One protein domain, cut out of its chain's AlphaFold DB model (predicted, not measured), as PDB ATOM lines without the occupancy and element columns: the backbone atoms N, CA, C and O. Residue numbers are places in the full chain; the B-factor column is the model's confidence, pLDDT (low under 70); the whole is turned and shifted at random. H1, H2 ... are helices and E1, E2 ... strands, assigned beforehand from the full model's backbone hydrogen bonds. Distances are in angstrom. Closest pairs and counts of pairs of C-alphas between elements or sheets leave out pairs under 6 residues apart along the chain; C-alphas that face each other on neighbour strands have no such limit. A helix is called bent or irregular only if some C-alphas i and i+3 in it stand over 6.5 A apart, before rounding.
ATOM      1  N   ALA A  44     -51.078 -46.264  29.127       55.94
ATOM      2  CA  ALA A  44     -52.185 -46.913  28.425       55.94
ATOM      3  C   ALA A  44     -52.854 -48.025  29.257       55.94
ATOM      4  O   ALA A  44     -53.979 -48.417  28.947       55.94
ATOM      5  N   ASP A  45     -52.188 -48.496  30.317       64.19
ATOM      6  CA  ASP A  45     -52.545 -49.713  31.049       64.19
ATOM      7  C   ASP A  45     -52.898 -49.439  32.525       64.19
ATOM      8  O   ASP A  45     -52.441 -48.476  33.144       64.19
ATOM      9  N   ASP A  46     -53.698 -50.326  33.133       69.00
ATOM     10  CA  ASP A  46     -54.026 -50.250  34.561       69.00
ATOM     11  C   ASP A  46     -52.879 -50.802  35.431       69.00
ATOM     12  O   ASP A  46     -52.773 -52.000  35.703       69.00
ATOM     13  N   PHE A  47     -51.998 -49.908  35.882       78.06
ATOM     14  CA  PHE A  47     -50.908 -50.215  36.815       78.06
ATOM     15  C   PHE A  47     -51.303 -50.051  38.297       78.06
ATOM     16  O   PHE A  47     -50.527 -50.416  39.187       78.06
ATOM     17  N   LYS A  48     -52.489 -49.502  38.602       81.25
ATOM     18  CA  LYS A  48     -52.829 -48.980  39.940       81.25
ATOM     19  C   LYS A  48     -52.825 -50.067  41.008       81.25
ATOM     20  O   LYS A  48     -52.226 -49.897  42.069       81.25
ATOM     21  N   THR A  49     -53.442 -51.207  40.705       78.94
ATOM     22  CA  THR A  49     -53.509 -52.352  41.627       78.94
ATOM     23  C   THR A  49     -52.119 -52.898  41.951       78.94
ATOM     24  O   THR A  49     -51.824 -53.211  43.104       78.94
ATOM     25  N   ALA A  50     -51.239 -52.972  40.953       78.12
ATOM     26  CA  ALA A  50     -49.888 -53.480  41.150       78.12
ATOM     27  C   ALA A  50     -49.036 -52.499  41.976       78.12
ATOM     28  O   ALA A  50     -48.319 -52.917  42.886       78.12
ATOM     29  N   VAL A  51     -49.163 -51.191  41.722       85.31
ATOM     30  CA  VAL A  51     -48.471 -50.137  42.485       85.31
ATOM     31  C   VAL A  51     -48.904 -50.121  43.952       85.31
ATOM     32  O   VAL A  51     -48.056 -49.978  44.834       85.31
ATOM     33  N   LEU A  52     -50.189 -50.338  44.246       85.19
ATOM     34  CA  LEU A  52     -50.658 -50.513  45.628       85.19
ATOM     35  C   LEU A  52     -49.939 -51.678  46.328       85.19
ATOM     36  O   LEU A  52     -49.611 -51.578  47.508       85.19
ATOM     37  N   GLY A  53     -49.629 -52.752  45.598       84.06
ATOM     38  CA  GLY A  53     -48.829 -53.867  46.101       84.06
ATOM     39  C   GLY A  53     -47.418 -53.460  46.541       84.06
ATOM     40  O   GLY A  53     -46.974 -53.897  47.603       84.06
ATOM     41  N   LEU A  54     -46.733 -52.599  45.777       86.25
ATOM     42  CA  LEU A  54     -45.423 -52.045  46.156       86.25
ATOM     43  C   LEU A  54     -45.523 -51.176  47.415       86.25
ATOM     44  O   LEU A  54     -44.768 -51.377  48.367       86.25
ATOM     45  N   LYS A  55     -46.499 -50.263  47.451       88.12
ATOM     46  CA  LYS A  55     -46.725 -49.357  48.590       88.12
ATOM     47  C   LYS A  55     -47.010 -50.135  49.879       88.12
ATOM     48  O   LYS A  55     -46.416 -49.857  50.919       88.12
ATOM     49  N   ASN A  56     -47.834 -51.182  49.800       85.94
ATOM     50  CA  ASN A  56     -48.140 -52.064  50.932       85.94
ATOM     51  C   ASN A  56     -46.918 -52.850  51.440       85.94
ATOM     52  O   ASN A  56     -46.891 -53.260  52.598       85.94
ATOM     53  N   LYS A  57     -45.893 -53.037  50.600       80.56
ATOM     54  CA  LYS A  57     -44.602 -53.636  50.969       80.56
ATOM     55  C   LYS A  57     -43.580 -52.616  51.476       80.56
ATOM     56  O   LYS A  57     -42.402 -52.937  51.555       80.56
ATOM     57  N   ARG A  58     -44.024 -51.410  51.846       83.81
ATOM     58  CA  ARG A  58     -43.182 -50.312  52.353       83.81
ATOM     59  C   ARG A  58     -42.163 -49.780  51.337       83.81
ATOM     60  O   ARG A  58     -41.217 -49.110  51.732       83.81
ATOM     61  N   VAL A  59     -42.377 -50.024  50.042       87.38
ATOM     62  CA  VAL A  59     -41.615 -49.348  48.986       87.38
ATOM     63  C   VAL A  59     -42.159 -47.928  48.832       87.38
ATOM     64  O   VAL A  59     -43.365 -47.736  48.636       87.38
ATOM     65  N   ARG A  60     -41.284 -46.923  48.919       90.06
ATOM     66  CA  ARG A  60     -41.641 -45.517  48.674       90.06
ATOM     67  C   ARG A  60     -41.518 -45.237  47.179       90.06
ATOM     68  O   ARG A  60     -40.462 -45.463  46.601       90.06
ATOM     69  N   VAL A  61     -42.605 -44.806  46.542       90.88
ATOM     70  CA  VAL A  61     -42.654 -44.582  45.093       90.88
ATOM     71  C   VAL A  61     -42.636 -43.084  44.817       90.88
ATOM     72  O   VAL A  61     -43.537 -42.369  45.250       90.88
ATOM     73  N   TYR A  62     -41.636 -42.636  44.068       90.25
ATOM     74  CA  TYR A  62     -41.503 -41.289  43.532       90.25
ATOM     75  C   TYR A  62     -41.826 -41.320  42.043       90.25
ATOM     76  O   TYR A  62     -41.398 -42.223  41.321       90.25
ATOM     77  N   ALA A  63     -42.593 -40.343  41.574       87.81
ATOM     78  CA  ALA A  63     -43.015 -40.255  40.184       87.81
ATOM     79  C   ALA A  63     -42.470 -38.967  39.562       87.81
ATOM     80  O   ALA A  63     -42.790 -37.868  40.007       87.81
ATOM     81  N   VAL A  64     -41.662 -39.112  38.516       83.44
ATOM     82  CA  VAL A  64     -41.102 -38.012  37.727       83.44
ATOM     83  C   VAL A  64     -41.805 -38.008  36.384       83.44
ATOM     84  O   VAL A  64     -41.748 -39.009  35.674       83.44
ATOM     85  N   GLY A  65     -42.437 -36.908  35.993       79.38
ATOM     86  CA  GLY A  65     -43.049 -36.817  34.671       79.38
ATOM     87  C   GLY A  65     -42.832 -35.496  33.966       79.38
ATOM     88  O   GLY A  65     -42.679 -34.447  34.590       79.38
ATOM     89  N   VAL A  66     -42.836 -35.567  32.636       71.62
ATOM     90  CA  VAL A  66     -42.768 -34.399  31.756       71.62
ATOM     91  C   VAL A  66     -44.060 -34.320  30.944       71.62
ATOM     92  O   VAL A  66     -44.420 -35.272  30.253       71.62
ATOM     93  N   GLY A  67     -44.756 -33.183  31.003       67.88
ATOM     94  CA  GLY A  67     -46.004 -32.950  30.268       67.88
ATOM     95  C   GLY A  67     -47.286 -33.235  31.065       67.88
ATOM     96  O   GLY A  67     -47.305 -33.156  32.286       67.88
ATOM     97  N   ASN A  68     -48.401 -33.494  30.369       70.38
ATOM     98  CA  ASN A  68     -49.753 -33.549  30.951       70.38
ATOM     99  C   ASN A  68     -50.155 -34.942  31.473       70.38
ATOM    100  O   ASN A  68     -51.058 -35.573  30.923       70.38
ATOM    101  N   ASN A  69     -49.513 -35.396  32.549       75.44
ATOM    102  CA  ASN A  69     -49.725 -36.719  33.156       75.44
ATOM    103  C   ASN A  69     -49.892 -36.687  34.691       75.44
ATOM    104  O   ASN A  69     -49.524 -37.622  35.396       75.44
ATOM    105  N   GLU A  70     -50.440 -35.595  35.233       81.50
ATOM    106  CA  GLU A  70     -50.557 -35.387  36.686       81.50
ATOM    107  C   GLU A  70     -51.333 -36.502  37.395       81.50
ATOM    108  O   GLU A  70     -50.893 -36.997  38.430       81.50
ATOM    109  N   SER A  71     -52.459 -36.937  36.820       83.31
ATOM    110  CA  SER A  71     -53.267 -37.998  37.424       83.31
ATOM    111  C   SER A  71     -52.495 -39.316  37.480       83.31
ATOM    112  O   SER A  71     -52.541 -40.027  38.482       83.31
ATOM    113  N   GLU A  72     -51.753 -39.654  36.425       82.31
ATOM    114  CA  GLU A  72     -50.920 -40.851  36.378       82.31
ATOM    115  C   GLU A  72     -49.796 -40.785  37.422       82.31
ATOM    116  O   GLU A  72     -49.616 -41.742  38.176       82.31
ATOM    117  N   LEU A  73     -49.101 -39.647  37.528       86.00
ATOM    118  CA  LEU A  73     -48.034 -39.445  38.513       86.00
ATOM    119  C   LEU A  73     -48.547 -39.527  39.957       86.00
ATOM    120  O   LEU A  73     -47.923 -40.188  40.783       86.00
ATOM    121  N   GLN A  74     -49.701 -38.931  40.262       87.44
ATOM    122  CA  GLN A  74     -50.314 -39.003  41.596       87.44
ATOM    123  C   GLN A  74     -50.753 -40.425  41.960       87.44
ATOM    124  O   GLN A  74     -50.633 -40.840  43.111       87.44
ATOM    125  N   ASN A  75     -51.234 -41.205  40.988       87.00
ATOM    126  CA  ASN A  75     -51.554 -42.616  41.216       87.00
ATOM    127  C   ASN A  75     -50.286 -43.448  41.480       87.00
ATOM    128  O   ASN A  75     -50.319 -44.402  42.267       87.00
ATOM    129  N   LEU A  76     -49.167 -43.087  40.844       88.00
ATOM    130  CA  LEU A  76     -47.877 -43.741  41.043       88.00
ATOM    131  C   LEU A  76     -47.275 -43.431  42.406       88.00
ATOM    132  O   LEU A  76     -46.980 -44.357  43.160       88.00
ATOM    133  N   ALA A  77     -47.133 -42.149  42.723       90.31
ATOM    134  CA  ALA A  77     -46.413 -41.686  43.894       90.31
ATOM    135  C   ALA A  77     -47.054 -42.158  45.206       90.31
ATOM    136  O   ALA A  77     -48.278 -42.286  45.321       90.31
ATOM    137  N   SER A  78     -46.231 -42.457  46.210       90.19
ATOM    138  CA  SER A  78     -46.723 -42.837  47.540       90.19
ATOM    139  C   SER A  78     -47.410 -41.671  48.247       90.19
ATOM    140  O   SER A  78     -48.401 -41.893  48.938       90.19
ATOM    141  N   GLU A  79     -46.916 -40.449  48.043       89.19
ATOM    142  CA  GLU A  79     -47.460 -39.211  48.604       89.19
ATOM    143  C   GLU A  79     -47.457 -38.096  47.549       89.19
ATOM    144  O   GLU A  79     -46.633 -38.135  46.633       89.19
ATOM    145  N   PRO A  80     -48.333 -37.078  47.660       86.62
ATOM    146  CA  PRO A  80     -48.355 -35.955  46.718       86.62
ATOM    147  C   PRO A  80     -47.023 -35.200  46.615       86.62
ATOM    148  O   PRO A  80     -46.687 -34.706  45.545       86.62
ATOM    149  N   THR A  81     -46.249 -35.146  47.703       85.38
ATOM    150  CA  THR A  81     -44.907 -34.540  47.758       85.38
ATOM    151  C   THR A  81     -43.854 -35.329  46.973       85.38
ATOM    152  O   THR A  81     -42.791 -34.804  46.677       85.38
ATOM    153  N   MET A  82     -44.147 -36.575  46.589       88.44
ATOM    154  CA  MET A  82     -43.246 -37.453  45.830       88.44
ATOM    155  C   MET A  82     -43.508 -37.410  44.317       88.44
ATOM    156  O   MET A  82     -43.101 -38.314  43.583       88.44
ATOM    157  N   VAL A  83     -44.214 -36.381  43.846       86.50
ATOM    158  CA  VAL A  83     -44.454 -36.119  42.426       86.50
ATOM    159  C   VAL A  83     -43.587 -34.943  41.983       86.50
ATOM    160  O   VAL A  83     -43.826 -33.814  42.398       86.50
ATOM    161  N   ALA A  84     -42.640 -35.187  41.078       82.25
ATOM    162  CA  ALA A  84     -41.997 -34.129  40.305       82.25
ATOM    163  C   ALA A  84     -42.630 -34.078  38.931       82.25
ATOM    164  O   ALA A  84     -42.626 -35.056  38.178       82.25
ATOM    165  N   ARG A  85     -43.122 -32.904  38.575       78.44
ATOM    166  CA  ARG A  85     -43.690 -32.660  37.263       78.44
ATOM    167  C   ARG A  85     -42.956 -31.510  36.620       78.44
ATOM    168  O   ARG A  85     -42.859 -30.456  37.218       78.44
ATOM    169  N   ALA A  86     -42.549 -31.680  35.375       68.44
ATOM    170  CA  ALA A  86     -42.001 -30.599  34.583       68.44
ATOM    171  C   ALA A  86     -42.857 -30.343  33.349       68.44
ATOM    172  O   ALA A  86     -43.186 -31.264  32.598       68.44
ATOM    173  N   SER A  87     -43.203 -29.085  33.102       62.44
ATOM    174  CA  SER A  87     -43.833 -28.680  31.841       62.44
ATOM    175  C   SER A  87     -42.771 -28.447  30.767       62.44
ATOM    176  O   SER A  87     -43.029 -28.625  29.578       62.44
ATOM    177  N   THR A  88     -41.560 -28.078  31.195       58.59
ATOM    178  CA  THR A  88     -40.412 -27.764  30.346       58.59
ATOM    179  C   THR A  88     -39.108 -28.347  30.903       58.59
ATOM    180  O   THR A  88     -39.006 -28.773  32.049       58.59
ATOM    181  N   VAL A  89     -38.068 -28.346  30.073       50.47
ATOM    182  CA  VAL A  89     -36.712 -28.824  30.395       50.47
ATOM    183  C   VAL A  89     -36.092 -28.131  31.607       50.47
ATOM    184  O   VAL A  89     -35.358 -28.753  32.376       50.47
ATOM    185  N   LEU A  90     -36.353 -26.830  31.742       57.44
ATOM    186  CA  LEU A  90     -35.792 -26.002  32.804       57.44
ATOM    187  C   LEU A  90     -36.429 -26.377  34.144       57.44
ATOM    188  O   LEU A  90     -35.705 -26.698  35.087       57.44
ATOM    189  N   GLU A  91     -37.759 -26.494  34.151       62.22
ATOM    190  CA  GLU A  91     -38.561 -26.929  35.296       62.22
ATOM    191  C   GLU A  91     -38.206 -28.343  35.767       62.22
ATOM    192  O   GLU A  91     -38.309 -28.630  36.953       62.22
ATOM    193  N   LEU A  92     -37.761 -29.247  34.885       62.09
ATOM    194  CA  LEU A  92     -37.395 -30.601  35.314       62.09
ATOM    195  C   LEU A  92     -36.218 -30.588  36.281       62.09
ATOM    196  O   LEU A  92     -36.194 -31.400  37.188       62.09
ATOM    197  N   SER A  93     -35.282 -29.652  36.134       58.44
ATOM    198  CA  SER A  93     -34.180 -29.499  37.093       58.44
ATOM    199  C   SER A  93     -34.696 -29.109  38.474       58.44
ATOM    200  O   SER A  93     -34.323 -29.731  39.454       58.44
ATOM    201  N   GLU A  94     -35.566 -28.103  38.535       63.97
ATOM    202  CA  GLU A  94     -36.088 -27.560  39.794       63.97
ATOM    203  C   GLU A  94     -37.001 -28.569  40.501       63.97
ATOM    204  O   GLU A  94     -36.871 -28.795  41.701       63.97
ATOM    205  N   ASN A  95     -37.874 -29.247  39.753       66.69
ATOM    206  CA  ASN A  95     -38.792 -30.238  40.316       66.69
ATOM    207  C   ASN A  95     -38.085 -31.551  40.688       66.69
ATOM    208  O   ASN A  95     -38.511 -32.252  41.600       66.69
ATOM    209  N   VAL A  96     -36.991 -31.899  40.009       64.88
ATOM    210  CA  VAL A  96     -36.147 -33.034  40.406       64.88
ATOM    211  C   VAL A  96     -35.379 -32.726  41.685       64.88
ATOM    212  O   VAL A  96     -35.296 -33.607  42.535       64.88
ATOM    213  N   GLU A  97     -34.852 -31.511  41.854       67.94
ATOM    214  CA  GLU A  97     -34.227 -31.106  43.121       67.94
ATOM    215  C   GLU A  97     -35.235 -31.215  44.275       67.94
ATOM    216  O   GLU A  97     -34.888 -31.773  45.303       67.94
ATOM    217  N   GLN A  98     -36.514 -30.872  44.075       69.31
ATOM    218  CA  GLN A  98     -37.552 -31.113  45.092       69.31
ATOM    219  C   GLN A  98     -37.727 -32.594  45.459       69.31
ATOM    220  O   GLN A  98     -37.964 -32.916  46.624       69.31
ATOM    221  N   ILE A  99     -37.620 -33.515  44.491       71.31
ATOM    222  CA  ILE A  99     -37.628 -34.956  44.788       71.31
ATOM    223  C   ILE A  99     -36.385 -35.359  45.558       71.31
ATOM    224  O   ILE A  99     -36.499 -36.171  46.470       71.31
ATOM    225  N   LEU A 100     -35.219 -34.834  45.183       71.50
ATOM    226  CA  LEU A 100     -33.970 -35.121  45.874       71.50
ATOM    227  C   LEU A 100     -34.014 -34.588  47.308       71.50
ATOM    228  O   LEU A 100     -33.669 -35.334  48.210       71.50
ATOM    229  N   ASP A 101     -34.553 -33.393  47.532       76.19
ATOM    230  CA  ASP A 101     -34.773 -32.818  48.862       76.19
ATOM    231  C   ASP A 101     -35.779 -33.652  49.668       76.19
ATOM    232  O   ASP A 101     -35.526 -34.013  50.813       76.19
ATOM    233  N   THR A 102     -36.902 -34.047  49.058       76.56
ATOM    234  CA  THR A 102     -37.911 -34.905  49.710       76.56
ATOM    235  C   THR A 102     -37.344 -36.285  50.034       76.56
ATOM    236  O   THR A 102     -37.695 -36.889  51.046       76.56
ATOM    237  N   LEU A 103     -36.490 -36.820  49.164       74.81
ATOM    238  CA  LEU A 103     -35.749 -38.052  49.392       74.81
ATOM    239  C   LEU A 103     -34.764 -37.869  50.551       74.81
ATOM    240  O   LEU A 103     -34.775 -38.677  51.471       74.81
ATOM    241  N   GLU A 104     -33.971 -36.800  50.554       74.31
ATOM    242  CA  GLU A 104     -33.034 -36.467  51.631       74.31
ATOM    243  C   GLU A 104     -33.753 -36.327  52.986       74.31
ATOM    244  O   GLU A 104     -33.316 -36.922  53.975       74.31
ATOM    245  N   ASP A 105     -34.888 -35.628  53.036       74.56
ATOM    246  CA  ASP A 105     -35.705 -35.449  54.241       74.56
ATOM    247  C   ASP A 105     -36.329 -36.762  54.727       74.56
ATOM    248  O   ASP A 105     -36.293 -37.068  55.923       74.56
ATOM    249  N   GLU A 106     -36.866 -37.574  53.816       73.94
ATOM    250  CA  GLU A 106     -37.434 -38.887  54.134       73.94
ATOM    251  C   GLU A 106     -36.355 -39.823  54.694       73.94
ATOM    252  O   GLU A 106     -36.567 -40.519  55.696       73.94
ATOM    253  N   VAL A 107     -35.163 -39.789  54.095       70.12
ATOM    254  CA  VAL A 107     -34.005 -40.539  54.572       70.12
ATOM    255  C   VAL A 107     -33.589 -40.074  55.966       70.12
ATOM    256  O   VAL A 107     -33.433 -40.901  56.869       70.12
ATOM    257  N   ARG A 108     -33.473 -38.760  56.170       68.38
ATOM    258  CA  ARG A 108     -33.019 -38.151  57.425       68.38
ATOM    259  C   ARG A 108     -34.012 -38.321  58.573       68.38
ATOM    260  O   ARG A 108     -33.586 -38.533  59.704       68.38
ATOM    261  N   GLY A 109     -35.309 -38.188  58.312       62.38
ATOM    262  CA  GLY A 109     -36.342 -38.122  59.346       62.38
ATOM    263  C   GLY A 109     -37.028 -39.451  59.649       62.38
ATOM    264  O   GLY A 109     -37.344 -39.720  60.807       62.38
ATOM    265  N   ASN A 110     -37.259 -40.287  58.632       64.12
ATOM    266  CA  ASN A 110     -38.195 -41.412  58.731       64.12
ATOM    267  C   ASN A 110     -37.552 -42.782  58.503       64.12
ATOM    268  O   ASN A 110     -37.996 -43.763  59.108       64.12
ATOM    269  N   LEU A 111     -36.546 -42.857  57.627       65.19
ATOM    270  CA  LEU A 111     -35.937 -44.120  57.203       65.19
ATOM    271  C   LEU A 111     -34.694 -44.481  58.024       65.19
ATOM    272  O   LEU A 111     -34.558 -45.635  58.421       65.19
ATOM    273  N   CYS A 112     -33.829 -43.511  58.340       60.81
ATOM    274  CA  CYS A 112     -32.643 -43.739  59.174       60.81
ATOM    275  C   CYS A 112     -32.878 -43.506  60.685       60.81
ATOM    276  O   CYS A 112     -31.966 -43.723  61.484       60.81
ATOM    277  N   ILE A 113     -34.074 -43.073  61.110       56.62
ATOM    278  CA  ILE A 113     -34.412 -42.830  62.526       56.62
ATOM    279  C   ILE A 113     -35.687 -43.591  62.903       56.62
ATOM    280  O   ILE A 113     -36.760 -43.013  63.047       56.62
ATOM    281  N   THR A 121     -26.105 -49.909  60.241       56.53
ATOM    282  CA  THR A 121     -25.745 -49.276  58.968       56.53
ATOM    283  C   THR A 121     -27.012 -48.836  58.226       56.53
ATOM    284  O   THR A 121     -27.873 -49.662  57.930       56.53
ATOM    285  N   CYS A 122     -27.164 -47.537  57.930       64.94
ATOM    286  CA  CYS A 122     -28.315 -47.066  57.152       64.94
ATOM    287  C   CYS A 122     -28.055 -47.302  55.660       64.94
ATOM    288  O   CYS A 122     -27.448 -46.492  54.971       64.94
ATOM    289  N   ASN A 123     -28.451 -48.466  55.161       75.94
ATOM    290  CA  ASN A 123     -28.359 -48.767  53.737       75.94
ATOM    291  C   ASN A 123     -29.679 -48.418  53.060       75.94
ATOM    292  O   ASN A 123     -30.725 -48.586  53.673       75.94
ATOM    293  N   ILE A 124     -29.638 -47.949  51.818       79.50
ATOM    294  CA  ILE A 124     -30.820 -47.528  51.058       79.50
ATOM    295  C   ILE A 124     -30.696 -48.081  49.649       79.50
ATOM    296  O   ILE A 124     -29.633 -47.996  49.035       79.50
ATOM    297  N   GLU A 125     -31.783 -48.641  49.131       85.12
ATOM    298  CA  GLU A 125     -31.839 -49.194  47.780       85.12
ATOM    299  C   GLU A 125     -32.836 -48.394  46.939       85.12
ATOM    300  O   GLU A 125     -34.018 -48.282  47.274       85.12
ATOM    301  N   VAL A 126     -32.346 -47.824  45.839       87.75
ATOM    302  CA  VAL A 126     -33.127 -47.011  44.904       87.75
ATOM    303  C   VAL A 126     -33.214 -47.740  43.570       87.75
ATOM    304  O   VAL A 126     -32.207 -47.956  42.909       87.75
ATOM    305  N   LEU A 127     -34.410 -48.113  43.134       90.50
ATOM    306  CA  LEU A 127     -34.644 -48.633  41.791       90.50
ATOM    307  C   LEU A 127     -35.183 -47.517  40.900       90.50
ATOM    308  O   LEU A 127     -36.154 -46.854  41.261       90.50
ATOM    309  N   VAL A 128     -34.597 -47.339  39.721       89.06
ATOM    310  CA  VAL A 128     -35.090 -46.406  38.703       89.06
ATOM    311  C   VAL A 128     -35.794 -47.185  37.595       89.06
ATOM    312  O   VAL A 128     -35.208 -48.073  36.974       89.06
ATOM    313  N   GLY A 129     -37.058 -46.845  37.359       89.44
ATOM    314  CA  GLY A 129     -37.922 -47.435  36.343       89.44
ATOM    315  C   GLY A 129     -38.408 -46.423  35.308       89.44
ATOM    316  O   GLY A 129     -38.407 -45.218  35.559       89.44
ATOM    317  N   PHE A 130     -38.853 -46.910  34.148       84.88
ATOM    318  CA  PHE A 130     -39.224 -46.069  33.003       84.88
ATOM    319  C   PHE A 130     -40.583 -46.454  32.403       84.88
ATOM    320  O   PHE A 130     -40.863 -47.633  32.200       84.88
ATOM    321  N   ASP A 131     -41.389 -45.441  32.082       83.44
ATOM    322  CA  ASP A 131     -42.631 -45.524  31.303       83.44
ATOM    323  C   ASP A 131     -42.541 -44.538  30.134       83.44
ATOM    324  O   ASP A 131     -42.780 -43.341  30.289       83.44
ATOM    325  N   VAL A 132     -42.086 -45.002  28.972       80.44
ATOM    326  CA  VAL A 132     -41.831 -44.158  27.801       80.44
ATOM    327  C   VAL A 132     -42.278 -44.867  26.529       80.44
ATOM    328  O   VAL A 132     -41.693 -45.857  26.100       80.44
ATOM    329  N   SER A 133     -43.283 -44.295  25.868       78.50
ATOM    330  CA  SER A 133     -43.929 -44.865  24.680       78.50
ATOM    331  C   SER A 133     -43.135 -44.732  23.375       78.50
ATOM    332  O   SER A 133     -43.569 -45.249  22.346       78.50
ATOM    333  N   ALA A 134     -41.977 -44.066  23.384       77.88
ATOM    334  CA  ALA A 134     -41.104 -43.983  22.216       77.88
ATOM    335  C   ALA A 134     -39.985 -45.025  22.261       77.88
ATOM    336  O   ALA A 134     -39.463 -45.356  23.323       77.88
ATOM    337  N   GLN A 135     -39.549 -45.458  21.078       80.75
ATOM    338  CA  GLN A 135     -38.401 -46.355  20.923       80.75
ATOM    339  C   GLN A 135     -37.075 -45.722  21.358       80.75
ATOM    340  O   GLN A 135     -36.141 -46.436  21.690       80.75
ATOM    341  N   ASN A 136     -36.970 -44.395  21.325       81.88
ATOM    342  CA  ASN A 136     -35.816 -43.686  21.853       81.88
ATOM    343  C   ASN A 136     -36.286 -42.745  22.953       81.88
ATOM    344  O   ASN A 136     -36.943 -41.732  22.697       81.88
ATOM    345  N   ILE A 137     -35.922 -43.089  24.184       76.81
ATOM    346  CA  ILE A 137     -36.276 -42.319  25.368       76.81
ATOM    347  C   ILE A 137     -35.688 -40.904  25.349       76.81
ATOM    348  O   ILE A 137     -36.341 -39.970  25.804       76.81
ATOM    349  N   PHE A 138     -34.511 -40.704  24.754       77.94
ATOM    350  CA  PHE A 138     -33.926 -39.370  24.599       77.94
ATOM    351  C   PHE A 138     -34.575 -38.607  23.449       77.94
ATOM    352  O   PHE A 138     -34.582 -37.391  23.465       77.94
ATOM    353  N   SER A 139     -35.180 -39.266  22.462       76.88
ATOM    354  CA  SER A 139     -35.995 -38.550  21.473       76.88
ATOM    355  C   SER A 139     -37.346 -38.130  22.048       76.88
ATOM    356  O   SER A 139     -37.788 -37.015  21.787       76.88
ATOM    357  N   ALA A 140     -37.985 -38.985  22.855       72.12
ATOM    358  CA  ALA A 140     -39.199 -38.611  23.585       72.12
ATOM    359  C   ALA A 140     -38.932 -37.512  24.612       72.12
ATOM    360  O   ALA A 140     -39.780 -36.654  24.836       72.12
ATOM    361  N   GLN A 141     -37.763 -37.565  25.248       69.44
ATOM    362  CA  GLN A 141     -37.371 -36.684  26.333       69.44
ATOM    363  C   GLN A 141     -35.930 -36.190  26.097       69.44
ATOM    364  O   GLN A 141     -35.000 -36.678  26.746       69.44
ATOM    365  N   PRO A 142     -35.718 -35.200  25.198       67.69
ATOM    366  CA  PRO A 142     -34.389 -34.721  24.758       67.69
ATOM    367  C   PRO A 142     -33.461 -34.245  25.866       67.69
ATOM    368  O   PRO A 142     -32.258 -34.122  25.661       67.69
ATOM    369  N   ASN A 143     -34.001 -34.017  27.056       69.31
ATOM    370  CA  ASN A 143     -33.262 -33.474  28.184       69.31
ATOM    371  C   ASN A 143     -33.234 -34.412  29.384       69.31
ATOM    372  O   ASN A 143     -32.599 -34.104  30.390       69.31
ATOM    373  N   LEU A 144     -33.866 -35.582  29.270       74.06
ATOM    374  CA  LEU A 144     -33.768 -36.608  30.294       74.06
ATOM    375  C   LEU A 144     -32.320 -37.069  30.451       74.06
ATOM    376  O   LEU A 144     -31.908 -37.353  31.567       74.06
ATOM    377  N   GLN A 145     -31.534 -37.093  29.368       76.81
ATOM    378  CA  GLN A 145     -30.176 -37.623  29.425       76.81
ATOM    379  C   GLN A 145     -29.257 -36.827  30.357       76.81
ATOM    380  O   GLN A 145     -28.652 -37.389  31.268       76.81
ATOM    381  N   SER A 146     -29.168 -35.514  30.148       74.38
ATOM    382  CA  SER A 146     -28.316 -34.645  30.963       74.38
ATOM    383  C   SER A 146     -28.811 -34.548  32.407       74.38
ATOM    384  O   SER A 146     -27.996 -34.511  33.325       74.38
ATOM    385  N   LYS A 147     -30.133 -34.566  32.625       75.12
ATOM    386  CA  LYS A 147     -30.731 -34.504  33.966       75.12
ATOM    387  C   LYS A 147     -30.577 -35.802  34.737       75.12
ATOM    388  O   LYS A 147     -30.211 -35.757  35.904       75.12
ATOM    389  N   MET A 148     -30.782 -36.946  34.091       76.31
ATOM    390  CA  MET A 148     -30.598 -38.245  34.729       76.31
ATOM    391  C   MET A 148     -29.147 -38.451  35.159       76.31
ATOM    392  O   MET A 148     -28.920 -38.988  36.233       76.31
ATOM    393  N   ASN A 149     -28.169 -37.944  34.400       77.69
ATOM    394  CA  ASN A 149     -26.781 -37.934  34.862       77.69
ATOM    395  C   ASN A 149     -26.633 -37.189  36.200       77.69
ATOM    396  O   ASN A 149     -26.087 -37.733  37.153       77.69
ATOM    397  N   SER A 150     -27.166 -35.965  36.303       75.25
ATOM    398  CA  SER A 150     -27.133 -35.189  37.551       75.25
ATOM    399  C   SER A 150     -27.863 -35.892  38.699       75.25
ATOM    400  O   SER A 150     -27.355 -35.899  39.814       75.25
ATOM    401  N   ILE A 151     -29.010 -36.519  38.421       76.19
ATOM    402  CA  ILE A 151     -29.795 -37.282  39.401       76.19
ATOM    403  C   ILE A 151     -29.004 -38.476  39.917       76.19
ATOM    404  O   ILE A 151     -28.824 -38.608  41.120       76.19
ATOM    405  N   LEU A 152     -28.524 -39.336  39.019       79.81
ATOM    406  CA  LEU A 152     -27.810 -40.557  39.383       79.81
ATOM    407  C   LEU A 152     -26.532 -40.222  40.153       79.81
ATOM    408  O   LEU A 152     -26.282 -40.827  41.188       79.81
ATOM    409  N   GLN A 153     -25.794 -39.197  39.715       79.25
ATOM    410  CA  GLN A 153     -24.628 -38.682  40.433       79.25
ATOM    411  C   GLN A 153     -24.996 -38.162  41.825       79.25
ATOM    412  O   GLN A 153     -24.255 -38.402  42.772       79.25
ATOM    413  N   ARG A 154     -26.119 -37.449  41.974       77.19
ATOM    414  CA  ARG A 154     -26.520 -36.886  43.267       77.19
ATOM    415  C   ARG A 154     -27.075 -37.933  44.223       77.19
ATOM    416  O   ARG A 154     -26.736 -37.877  45.394       77.19
ATOM    417  N   ILE A 155     -27.854 -38.899  43.738       75.31
ATOM    418  CA  ILE A 155     -28.359 -40.021  44.542       75.31
ATOM    419  C   ILE A 155     -27.201 -40.923  44.977       75.31
ATOM    420  O   ILE A 155     -27.124 -41.281  46.147       75.31
ATOM    421  N   SER A 156     -26.276 -41.261  44.072       76.94
ATOM    422  CA  SER A 156     -25.162 -42.159  44.404       76.94
ATOM    423  C   SER A 156     -24.100 -41.493  45.285       76.94
ATOM    424  O   SER A 156     -23.438 -42.163  46.072       76.94
ATOM    425  N   LYS A 157     -23.948 -40.165  45.187       74.06
ATOM    426  CA  LYS A 157     -23.039 -39.362  46.021       74.06
ATOM    427  C   LYS A 157     -23.751 -38.633  47.152       74.06
ATOM    428  O   LYS A 157     -23.141 -37.738  47.739       74.06
ATOM    429  N   MET A 158     -25.014 -38.962  47.430       69.56
ATOM    430  CA  MET A 158     -25.808 -38.314  48.471       69.56
ATOM    431  C   MET A 158     -25.050 -38.477  49.786       69.56
ATOM    432  O   MET A 158     -24.934 -39.575  50.331       69.56
ATOM    433  N   ALA A 159     -24.385 -37.395  50.196       53.91
ATOM    434  CA  ALA A 159     -23.298 -37.468  51.150       53.91
ATOM    435  C   ALA A 159     -23.849 -37.960  52.479       53.91
ATOM    436  O   ALA A 159     -24.717 -37.299  53.037       53.91
ATOM    437  N   ALA A 160     -23.332 -39.099  52.951       51.41
ATOM    438  CA  ALA A 160     -23.367 -39.565  54.332       51.41
ATOM    439  C   ALA A 160     -24.429 -38.871  55.204       51.41
ATOM    440  O   ALA A 160     -24.087 -38.062  56.070       51.41
ATOM    441  N   ILE A 161     -25.713 -39.126  54.944       51.66
ATOM    442  CA  ILE A 161     -26.792 -38.509  55.714       51.66
ATOM    443  C   ILE A 161     -26.673 -39.067  57.128       51.66
ATOM    444  O   ILE A 161     -27.001 -40.222  57.382       51.66
ATOM    445  N   SER A 162     -26.071 -38.272  58.012       45.09
ATOM    446  CA  SER A 162     -25.691 -38.665  59.364       45.09
ATOM    447  C   SER A 162     -26.884 -39.290  60.075       45.09
ATOM    448  O   SER A 162     -27.811 -38.604  60.507       45.09
ATOM    449  N   CYS A 163     -26.851 -40.612  60.181       50.09
ATOM    450  CA  CYS A 163     -27.674 -41.341  61.124       50.09
ATOM    451  C   CYS A 163     -27.047 -41.071  62.486       50.09
ATOM    452  O   CYS A 163     -25.816 -41.048  62.606       50.09
ATOM    453  N   SER A 164     -27.867 -40.815  63.503       53.50
ATOM    454  CA  SER A 164     -27.385 -40.603  64.869       53.50
ATOM    455  C   SER A 164     -26.296 -41.631  65.208       53.50
ATOM    456  O   SER A 164     -26.581 -42.824  65.179       53.50
ATOM    457  N   SER A 165     -25.072 -41.153  65.495       51.25
ATOM    458  CA  SER A 165     -23.832 -41.916  65.773       51.25
ATOM    459  C   SER A 165     -22.735 -41.962  64.680       51.25
ATOM    460  O   SER A 165     -21.812 -42.771  64.790       51.25
ATOM    461  N   GLY A 166     -22.743 -41.083  63.670       51.44
ATOM    462  CA  GLY A 166     -21.565 -40.888  62.797       51.44
ATOM    463  C   GLY A 166     -21.306 -42.014  61.788       51.44
ATOM    464  O   GLY A 166     -20.193 -42.146  61.281       51.44
ATOM    465  N   GLN A 167     -22.326 -42.823  61.493       52.84
ATOM    466  CA  GLN A 167     -22.291 -43.809  60.415       52.84
ATOM    467  C   GLN A 167     -22.653 -43.154  59.077       52.84
ATOM    468  O   GLN A 167     -23.572 -42.337  59.002       52.84
ATOM    469  N   ILE A 168     -21.926 -43.534  58.024       57.03
ATOM    470  CA  ILE A 168     -22.169 -43.101  56.646       57.03
ATOM    471  C   ILE A 168     -23.176 -44.079  56.019       57.03
ATOM    472  O   ILE A 168     -22.833 -45.257  55.884       57.03
ATOM    473  N   PRO A 169     -24.402 -43.654  55.663       63.53
ATOM    474  CA  PRO A 169     -25.307 -44.492  54.887       63.53
ATOM    475  C   PRO A 169     -24.715 -44.886  53.529       63.53
ATOM    476  O   PRO A 169     -24.012 -44.087  52.911       63.53
ATOM    477  N   SER A 170     -25.032 -46.095  53.050       74.25
ATOM    478  CA  SER A 170     -24.717 -46.520  51.677       74.25
ATOM    479  C   SER A 170     -25.984 -46.515  50.824       74.25
ATOM    480  O   SER A 170     -26.962 -47.190  51.148       74.25
ATOM    481  N   VAL A 171     -25.978 -45.732  49.745       79.81
ATOM    482  CA  VAL A 171     -27.070 -45.696  48.768       79.81
ATOM    483  C   VAL A 171     -26.646 -46.522  47.567       79.81
ATOM    484  O   VAL A 171     -25.639 -46.222  46.933       79.81
ATOM    485  N   GLN A 172     -27.411 -47.561  47.253       85.38
ATOM    486  CA  GLN A 172     -27.213 -48.342  46.041       85.38
ATOM    487  C   GLN A 172     -28.364 -48.090  45.084       85.38
ATOM    488  O   GLN A 172     -29.533 -48.140  45.471       85.38
ATOM    489  N   VAL A 173     -28.036 -47.843  43.824       87.44
ATOM    490  CA  VAL A 173     -29.015 -47.551  42.784       87.44
ATOM    491  C   VAL A 173     -29.003 -48.678  41.763       87.44
ATOM    492  O   VAL A 173     -27.945 -49.132  41.339       87.44
ATOM    493  N   GLY A 174     -30.182 -49.146  41.385       89.44
ATOM    494  CA  GLY A 174     -30.395 -50.084  40.294       89.44
ATOM    495  C   GLY A 174     -31.259 -49.443  39.217       89.44
ATOM    496  O   GLY A 174     -32.016 -48.504  39.473       89.44
ATOM    497  N   ILE A 175     -31.189 -49.979  38.006       89.31
ATOM    498  CA  ILE A 175     -32.055 -49.570  36.897       89.31
ATOM    499  C   ILE A 175     -32.821 -50.798  36.427       89.31
ATOM    500  O   ILE A 175     -32.244 -51.877  36.311       89.31
ATOM    501  N   LEU A 176     -34.112 -50.648  36.149       89.12
ATOM    502  CA  LEU A 176     -34.908 -51.686  35.509       89.12
ATOM    503  C   LEU A 176     -35.953 -51.058  34.586       89.12
ATOM    504  O   LEU A 176     -36.825 -50.319  35.025       89.12
ATOM    505  N   ALA A 177     -35.906 -51.405  33.307       87.06
ATOM    506  CA  ALA A 177     -36.925 -51.073  32.324       87.06
ATOM    507  C   ALA A 177     -37.301 -52.333  31.539       87.06
ATOM    508  O   ALA A 177     -36.441 -53.168  31.264       87.06
ATOM    509  N   MET A 178     -38.572 -52.479  31.169       85.38
ATOM    510  CA  MET A 178     -39.037 -53.586  30.328       85.38
ATOM    511  C   MET A 178     -39.531 -53.033  29.003       85.38
ATOM    512  O   MET A 178     -40.373 -52.132  28.998       85.38
ATOM    513  N   ASP A 179     -38.987 -53.534  27.897       84.56
ATOM    514  CA  ASP A 179     -39.453 -53.134  26.572       84.56
ATOM    515  C   ASP A 179     -40.741 -53.873  26.164       84.56
ATOM    516  O   ASP A 179     -41.267 -54.717  26.889       84.56
ATOM    517  N   SER A 180     -41.278 -53.551  24.986       76.88
ATOM    518  CA  SER A 180     -42.494 -54.192  24.456       76.88
ATOM    519  C   SER A 180     -42.389 -55.706  24.217       76.88
ATOM    520  O   SER A 180     -43.417 -56.383  24.208       76.88
ATOM    521  N   ALA A 181     -41.178 -56.252  24.052       81.81
ATOM    522  CA  ALA A 181     -40.935 -57.696  23.984       81.81
ATOM    523  C   ALA A 181     -40.779 -58.316  25.384       81.81
ATOM    524  O   ALA A 181     -40.473 -59.499  25.522       81.81
ATOM    525  N   PHE A 182     -41.016 -57.507  26.415       76.25
ATOM    526  CA  PHE A 182     -40.768 -57.746  27.822       76.25
ATOM    527  C   PHE A 182     -39.308 -57.845  28.208       76.25
ATOM    528  O   PHE A 182     -39.089 -57.844  29.406       76.25
ATOM    529  N   GLU A 183     -38.345 -57.831  27.277       81.19
ATOM    530  CA  GLU A 183     -36.911 -58.013  27.535       81.19
ATOM    531  C   GLU A 183     -36.370 -56.932  28.486       81.19
ATOM    532  O   GLU A 183     -36.644 -55.737  28.297       81.19
ATOM    533  N   PRO A 184     -35.587 -57.290  29.522       80.38
ATOM    534  CA  PRO A 184     -35.231 -56.335  30.549       80.38
ATOM    535  C   PRO A 184     -34.006 -55.538  30.108       80.38
ATOM    536  O   PRO A 184     -33.014 -56.073  29.605       80.38
ATOM    537  N   ALA A 185     -34.043 -54.232  30.309       83.25
ATOM    538  CA  ALA A 185     -32.845 -53.427  30.448       83.25
ATOM    539  C   ALA A 185     -32.631 -53.225  31.942       83.25
ATOM    540  O   ALA A 185     -33.471 -52.610  32.595       83.25
ATOM    541  N   HIS A 186     -31.568 -53.797  32.496       83.25
ATOM    542  CA  HIS A 186     -31.339 -53.728  33.930       83.25
ATOM    543  C   HIS A 186     -29.882 -53.452  34.264       83.25
ATOM    544  O   HIS A 186     -28.980 -53.813  33.510       83.25
ATOM    545  N   LEU A 187     -29.690 -52.832  35.421       82.81
ATOM    546  CA  LEU A 187     -28.411 -52.707  36.096       82.81
ATOM    547  C   LEU A 187     -28.578 -53.175  37.539       82.81
ATOM    548  O   LEU A 187     -29.571 -52.847  38.194       82.81
ATOM    549  N   GLU A 188     -27.591 -53.936  38.007       83.94
ATOM    550  CA  GLU A 188     -27.466 -54.310  39.413       83.94
ATOM    551  C   GLU A 188     -27.282 -53.102  40.331       83.94
ATOM    552  O   GLU A 188     -26.829 -52.043  39.910       83.94
ATOM    553  N   PHE A 189     -27.685 -53.258  41.593       85.12
ATOM    554  CA  PHE A 189     -27.533 -52.210  42.594       85.12
ATOM    555  C   PHE A 189     -26.046 -51.866  42.766       85.12
ATOM    556  O   PHE A 189     -25.247 -52.723  43.145       85.12
ATOM    557  N   THR A 190     -25.686 -50.617  42.484       84.94
ATOM    558  CA  THR A 190     -24.313 -50.095  42.533       84.94
ATOM    559  C   THR A 190     -24.314 -48.671  43.090       84.94
ATOM    560  O   THR A 190     -25.316 -47.958  43.001       84.94
ATOM    561  N   ASP A 191     -23.210 -48.247  43.695       84.44
ATOM    562  CA  ASP A 191     -22.954 -46.854  44.081       84.44
ATOM    563  C   ASP A 191     -22.132 -46.099  43.013       84.44
ATOM    564  O   ASP A 191     -21.906 -44.888  43.111       84.44
ATOM    565  N   ASN A 192     -21.728 -46.793  41.943       87.50
ATOM    566  CA  ASN A 192     -20.953 -46.226  40.854       87.50
ATOM    567  C   ASN A 192     -21.845 -45.434  39.882       87.50
ATOM    568  O   ASN A 192     -22.569 -45.989  39.052       87.50
ATOM    569  N   ALA A 193     -21.751 -44.106  39.961       85.19
ATOM    570  CA  ALA A 193     -22.500 -43.184  39.111       85.19
ATOM    571  C   ALA A 193     -22.226 -43.368  37.609       85.19
ATOM    572  O   ALA A 193     -23.121 -43.144  36.793       85.19
ATOM    573  N   ASP A 194     -21.008 -43.770  37.244       87.19
ATOM    574  CA  ASP A 194     -20.618 -43.930  35.845       87.19
ATOM    575  C   ASP A 194     -21.244 -45.207  35.263       87.19
ATOM    576  O   ASP A 194     -21.812 -45.167  34.175       87.19
ATOM    577  N   GLU A 195     -21.265 -46.310  36.023       90.00
ATOM    578  CA  GLU A 195     -22.003 -47.529  35.645       90.00
ATOM    579  C   GLU A 195     -23.503 -47.257  35.480       90.00
ATOM    580  O   GLU A 195     -24.124 -47.719  34.518       90.00
ATOM    581  N   LEU A 196     -24.080 -46.465  36.388       88.00
ATOM    582  CA  LEU A 196     -25.479 -46.046  36.327       88.00
ATOM    583  C   LEU A 196     -25.775 -45.242  35.061       88.00
ATOM    584  O   LEU A 196     -26.766 -45.507  34.372       88.00
ATOM    585  N   PHE A 197     -24.921 -44.274  34.735       86.56
ATOM    586  CA  PHE A 197     -25.100 -43.444  33.551       86.56
ATOM    587  C   PHE A 197     -24.891 -44.223  32.248       86.56
ATOM    588  O   PHE A 197     -25.650 -44.022  31.296       86.56
ATOM    589  N   GLU A 198     -23.918 -45.132  32.196       88.50
ATOM    590  CA  GLU A 198     -23.699 -46.006  31.042       88.50
ATOM    591  C   GLU A 198     -24.904 -46.921  30.815       88.50
ATOM    592  O   GLU A 198     -25.468 -46.943  29.718       88.50
ATOM    593  N   ALA A 199     -25.388 -47.596  31.864       88.31
ATOM    594  CA  ALA A 199     -26.572 -48.447  31.777       88.31
ATOM    595  C   ALA A 199     -27.804 -47.666  31.310       88.31
ATOM    596  O   ALA A 199     -28.510 -48.098  30.396       88.31
ATOM    597  N   PHE A 200     -28.028 -46.481  31.875       86.31
ATOM    598  CA  PHE A 200     -29.089 -45.584  31.441       86.31
ATOM    599  C   PHE A 200     -28.913 -45.136  29.977       86.31
ATOM    600  O   PHE A 200     -29.880 -45.104  29.216       86.31
ATOM    601  N   SER A 201     -27.686 -44.850  29.537       85.50
ATOM    602  CA  SER A 201     -27.384 -44.460  28.154       85.50
ATOM    603  C   SER A 201     -27.687 -45.571  27.147       85.50
ATOM    604  O   SER A 201     -28.112 -45.274  26.025       85.50
ATOM    605  N   THR A 202     -27.570 -46.845  27.540       87.06
ATOM    606  CA  THR A 202     -27.978 -47.976  26.684       87.06
ATOM    607  C   THR A 202     -29.484 -48.008  26.404       87.06
ATOM    608  O   THR A 202     -29.904 -48.525  25.365       87.06
ATOM    609  N   LEU A 203     -30.310 -47.392  27.264       85.44
ATOM    610  CA  LEU A 203     -31.760 -47.301  27.056       85.44
ATOM    611  C   LEU A 203     -32.121 -46.442  25.840       85.44
ATOM    612  O   LEU A 203     -33.218 -46.574  25.311       85.44
ATOM    613  N   ARG A 204     -31.208 -45.592  25.350       82.31
ATOM    614  CA  ARG A 204     -31.429 -44.701  24.198       82.31
ATOM    615  C   ARG A 204     -31.938 -45.423  22.955       82.31
ATOM    616  O   ARG A 204     -32.755 -44.879  22.223       82.31
ATOM    617  N   SER A 205     -31.395 -46.600  22.669       82.00
ATOM    618  CA  SER A 205     -31.723 -47.375  21.467       82.00
ATOM    619  C   SER A 205     -32.773 -48.455  21.725       82.00
ATOM    620  O   SER A 205     -32.975 -49.317  20.872       82.00
ATOM    621  N   ARG A 206     -33.396 -48.450  22.909       83.06
ATOM    622  CA  ARG A 206     -34.384 -49.434  23.350       83.06
ATOM    623  C   ARG A 206     -35.690 -48.744  23.731       83.06
ATOM    624  O   ARG A 206     -35.715 -47.591  24.141       83.06
ATOM    625  N   GLY A 207     -36.767 -49.509  23.639       81.56
ATOM    626  CA  GLY A 207     -38.117 -49.064  23.942       81.56
ATOM    627  C   GLY A 207     -39.098 -49.540  22.866       81.56
ATOM    628  O   GLY A 207     -38.685 -50.191  21.902       81.56
ATOM    629  N   PRO A 208     -40.389 -49.216  22.992       85.94
ATOM    630  CA  PRO A 208     -40.990 -48.465  24.094       85.94
ATOM    631  C   PRO A 208     -40.908 -49.223  25.422       85.94
ATOM    632  O   PRO A 208     -40.971 -50.453  25.437       85.94
ATOM    633  N   PHE A 209     -40.754 -48.486  26.519       86.56
ATOM    634  CA  PHE A 209     -40.826 -49.009  27.881       86.56
ATOM    635  C   PHE A 209     -42.213 -48.730  28.438       86.56
ATOM    636  O   PHE A 209     -42.700 -47.612  28.304       86.56
ATOM    637  N   VAL A 210     -42.860 -49.724  29.039       79.62
ATOM    638  CA  VAL A 210     -44.267 -49.591  29.437       79.62
ATOM    639  C   VAL A 210     -44.441 -49.928  30.903       79.62
ATOM    640  O   VAL A 210     -43.970 -50.962  31.381       79.62
ATOM    641  N   LEU A 211     -45.175 -49.082  31.615       81.75
ATOM    642  CA  LEU A 211     -45.580 -49.344  32.984       81.75
ATOM    643  C   LEU A 211     -46.934 -50.045  33.042       81.75
ATOM    644  O   LEU A 211     -47.984 -49.442  32.853       81.75
ATOM    645  N   ASN A 212     -46.901 -51.332  33.369       79.88
ATOM    646  CA  ASN A 212     -48.089 -52.150  33.586       79.88
ATOM    647  C   ASN A 212     -47.874 -53.107  34.768       79.88
ATOM    648  O   ASN A 212     -46.832 -53.092  35.431       79.88
ATOM    649  N   GLY A 213     -48.859 -53.967  35.036       80.12
ATOM    650  CA  GLY A 213     -48.794 -54.931  36.139       80.12
ATOM    651  C   GLY A 213     -47.553 -55.835  36.122       80.12
ATOM    652  O   GLY A 213     -47.031 -56.166  37.190       80.12
ATOM    653  N   ARG A 214     -47.014 -56.169  34.942       80.44
ATOM    654  CA  ARG A 214     -45.795 -56.986  34.822       80.44
ATOM    655  C   ARG A 214     -44.552 -56.205  35.189       80.44
ATOM    656  O   ARG A 214     -43.728 -56.710  35.942       80.44
ATOM    657  N   THR A 215     -44.438 -54.971  34.708       84.94
ATOM    658  CA  THR A 215     -43.328 -54.068  35.044       84.94
ATOM    659  C   THR A 215     -43.264 -53.834  36.549       84.94
ATOM    660  O   THR A 215     -42.213 -53.997  37.167       84.94
ATOM    661  N   ILE A 216     -44.413 -53.594  37.182       83.19
ATOM    662  CA  ILE A 216     -44.497 -53.469  38.641       83.19
ATOM    663  C   ILE A 216     -44.157 -54.786  39.361       83.19
ATOM    664  O   ILE A 216     -43.507 -54.777  40.411       83.19
ATOM    665  N   SER A 217     -44.552 -55.933  38.808       82.56
ATOM    666  CA  SER A 217     -44.176 -57.243  39.353       82.56
ATOM    667  C   SER A 217     -42.669 -57.495  39.246       82.56
ATOM    668  O   SER A 217     -42.075 -58.039  40.179       82.56
ATOM    669  N   ALA A 218     -42.026 -57.037  38.171       83.88
ATOM    670  CA  ALA A 218     -40.576 -57.072  38.011       83.88
ATOM    671  C   ALA A 218     -39.874 -56.181  39.052       83.88
ATOM    672  O   ALA A 218     -38.979 -56.669  39.743       83.88
ATOM    673  N   TYR A 219     -40.345 -54.946  39.276       86.88
ATOM    674  CA  TYR A 219     -39.848 -54.086  40.365       86.88
ATOM    675  C   TYR A 219     -40.012 -54.751  41.732       86.88
ATOM    676  O   TYR A 219     -39.090 -54.785  42.541       86.88
ATOM    677  N   THR A 220     -41.171 -55.362  41.975       81.00
ATOM    678  CA  THR A 220     -41.444 -56.080  43.225       81.00
ATOM    679  C   THR A 220     -40.476 -57.242  43.430       81.00
ATOM    680  O   THR A 220     -40.040 -57.475  44.552       81.00
ATOM    681  N   ASN A 221     -40.153 -57.993  42.373       80.00
ATOM    682  CA  ASN A 221     -39.176 -59.078  42.444       80.00
ATOM    683  C   ASN A 221     -37.763 -58.559  42.680       80.00
ATOM    684  O   ASN A 221     -36.980 -59.236  43.342       80.00
ATOM    685  N   ARG A 222     -37.458 -57.360  42.183       80.75
ATOM    686  CA  ARG A 222     -36.166 -56.725  42.396       80.75
ATOM    687  C   ARG A 222     -35.927 -56.367  43.855       80.75
ATOM    688  O   ARG A 222     -34.831 -56.576  44.354       80.75
ATOM    689  N   PHE A 223     -36.983 -55.939  44.535       76.88
ATOM    690  CA  PHE A 223     -36.981 -55.674  45.968       76.88
ATOM    691  C   PHE A 223     -37.211 -56.915  46.836       76.88
ATOM    692  O   PHE A 223     -37.445 -56.766  48.026       76.88
ATOM    693  N   LYS A 224     -37.215 -58.146  46.301       69.56
ATOM    694  CA  LYS A 224     -37.318 -59.343  47.153       69.56
ATOM    695  C   LYS A 224     -35.986 -59.630  47.840       69.56
ATOM    696  O   LYS A 224     -34.938 -59.609  47.194       69.56
TER     697      LYS A 224
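What this domain is: This is residues 44 to 113 and 121 to 224 of the 233 residues of the protein "VWFA domain-containing protein" of Tetraodon nigroviridis (UniProt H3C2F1). The strands make a middle layer split into two pieces, the parallel pair E1 E2 and the three-stranded sheet E3 E4 E5, with E1 and E3 near each other along the split. Helices lie on both sides of this layer: H3, H5 and H6 side by side in a row on one, H2, H1 and H7 in turn on the other, with the short H4 at one end and the long loop of residues 157 to 169 at the opposite end. The printed part has 174 residues, with seven named helices and five named strands in the order H1 E1 H2 E2 H3 E3 H4 H5 E4 E5 H6 H7; the class is mixed, helices and strands. The larger sheet has the order E3 E4 E5 and is mixed, E3 and E4 parallel, E4 and E5 antiparallel. The whole is compact, with a radius of gyration of the C-alphas of 15.5 A and spans of 47 by 32 by 29 A.

How they stand to each other: H1, residues 48 to 56, is followed by E1, residues 59 to 66. H2, residues 70 to 76, only just touches H1, with 3 pairs of C-alphas within 8 A, the closest those of Val 51 and Leu 76 at 6.6 A. E2, residues 83 to 86, is parallel to E1, with N 65 and O 84 2.9 A apart; E1, H2 and E2 form a strand-helix-strand unit, two parallel neighbour strands with a helix between, its crossover right-handed. H3, residues 89 to 111, comes closest to E2 at the C-alphas of Ala 86 and Leu 92, 4.7 A apart. E3, residues 123 to 131, is near E1, with 10 pairs of C-alphas within 10 A. H4, residues 137 to 140, and H5, residues 144 to 156, touch only at the corner, and only just, with 3 pairs of C-alphas within 8 A. H5 is the hub; it touches H3, which touches it with residues 92 to 100 alone, at a shallow tilt of 20 degrees, the same way, the closest C-alphas being those of Ser 93 and Lys 147, 6.8 A apart. E4, residues 170 to 178, is parallel to E3, with N 128 and O 174 2.8 A apart, and E3, H4, H5 and E4 form a second such unit, also right-handed. E5, residues 184 to 190, makes a hairpin with E4, with N 177 and O 185 2.8 A apart. H6, residues 193 to 205, is on this sheet at a height of 9.2 A, over E4 and E5 and along the strands. It touches H5 at a shallow tilt of 27 degrees, opposite ways, closest at the C-alphas of Gln 153 and Ala 193, 5.2 A. H7, residues 213 to 222, is on the opposite face at 9.4 A, over E4, which gives three layers, helices on both faces of a sheet. H7 touches H1 at the C-alphas of Ala 50 and Gly 213, 5.3 A. Every O i to N i+4 pair is within hydrogen-bond range in H1, H2, H5 and H7, against 16 of 19 in H3 and 6 of 9 in H6; H4 is too short for one.

Where its parts are: H1 begins at C-alpha 48, (-52.829, -48.980, 39.940). E1 is 22.8 A long and H3 30.9 A; H3 is only just irregular, C-alphas 108 and 111 being 6.6 A apart. E3 measures 26.8 A, H5 17.4 A, E4 26.7 A, E5 17.4 A and H6 20.3 A. H7 ends at C-alpha 222, (-36.166, -56.725, 42.396).

The domain as a whole: The two farthest C-alphas, those of Ser 165 and Ala 181, are 47.8 A apart. Residues 114 to 120 are not printed, and C-alphas 113 and 121 stand 11.4 A apart across this cut. The link from H5 to E4 is long, 13 residues. The mean pLDDT of the printed part is 77.1; residues under 70 include 86 to 98, 108 to 113 and 158 to 169.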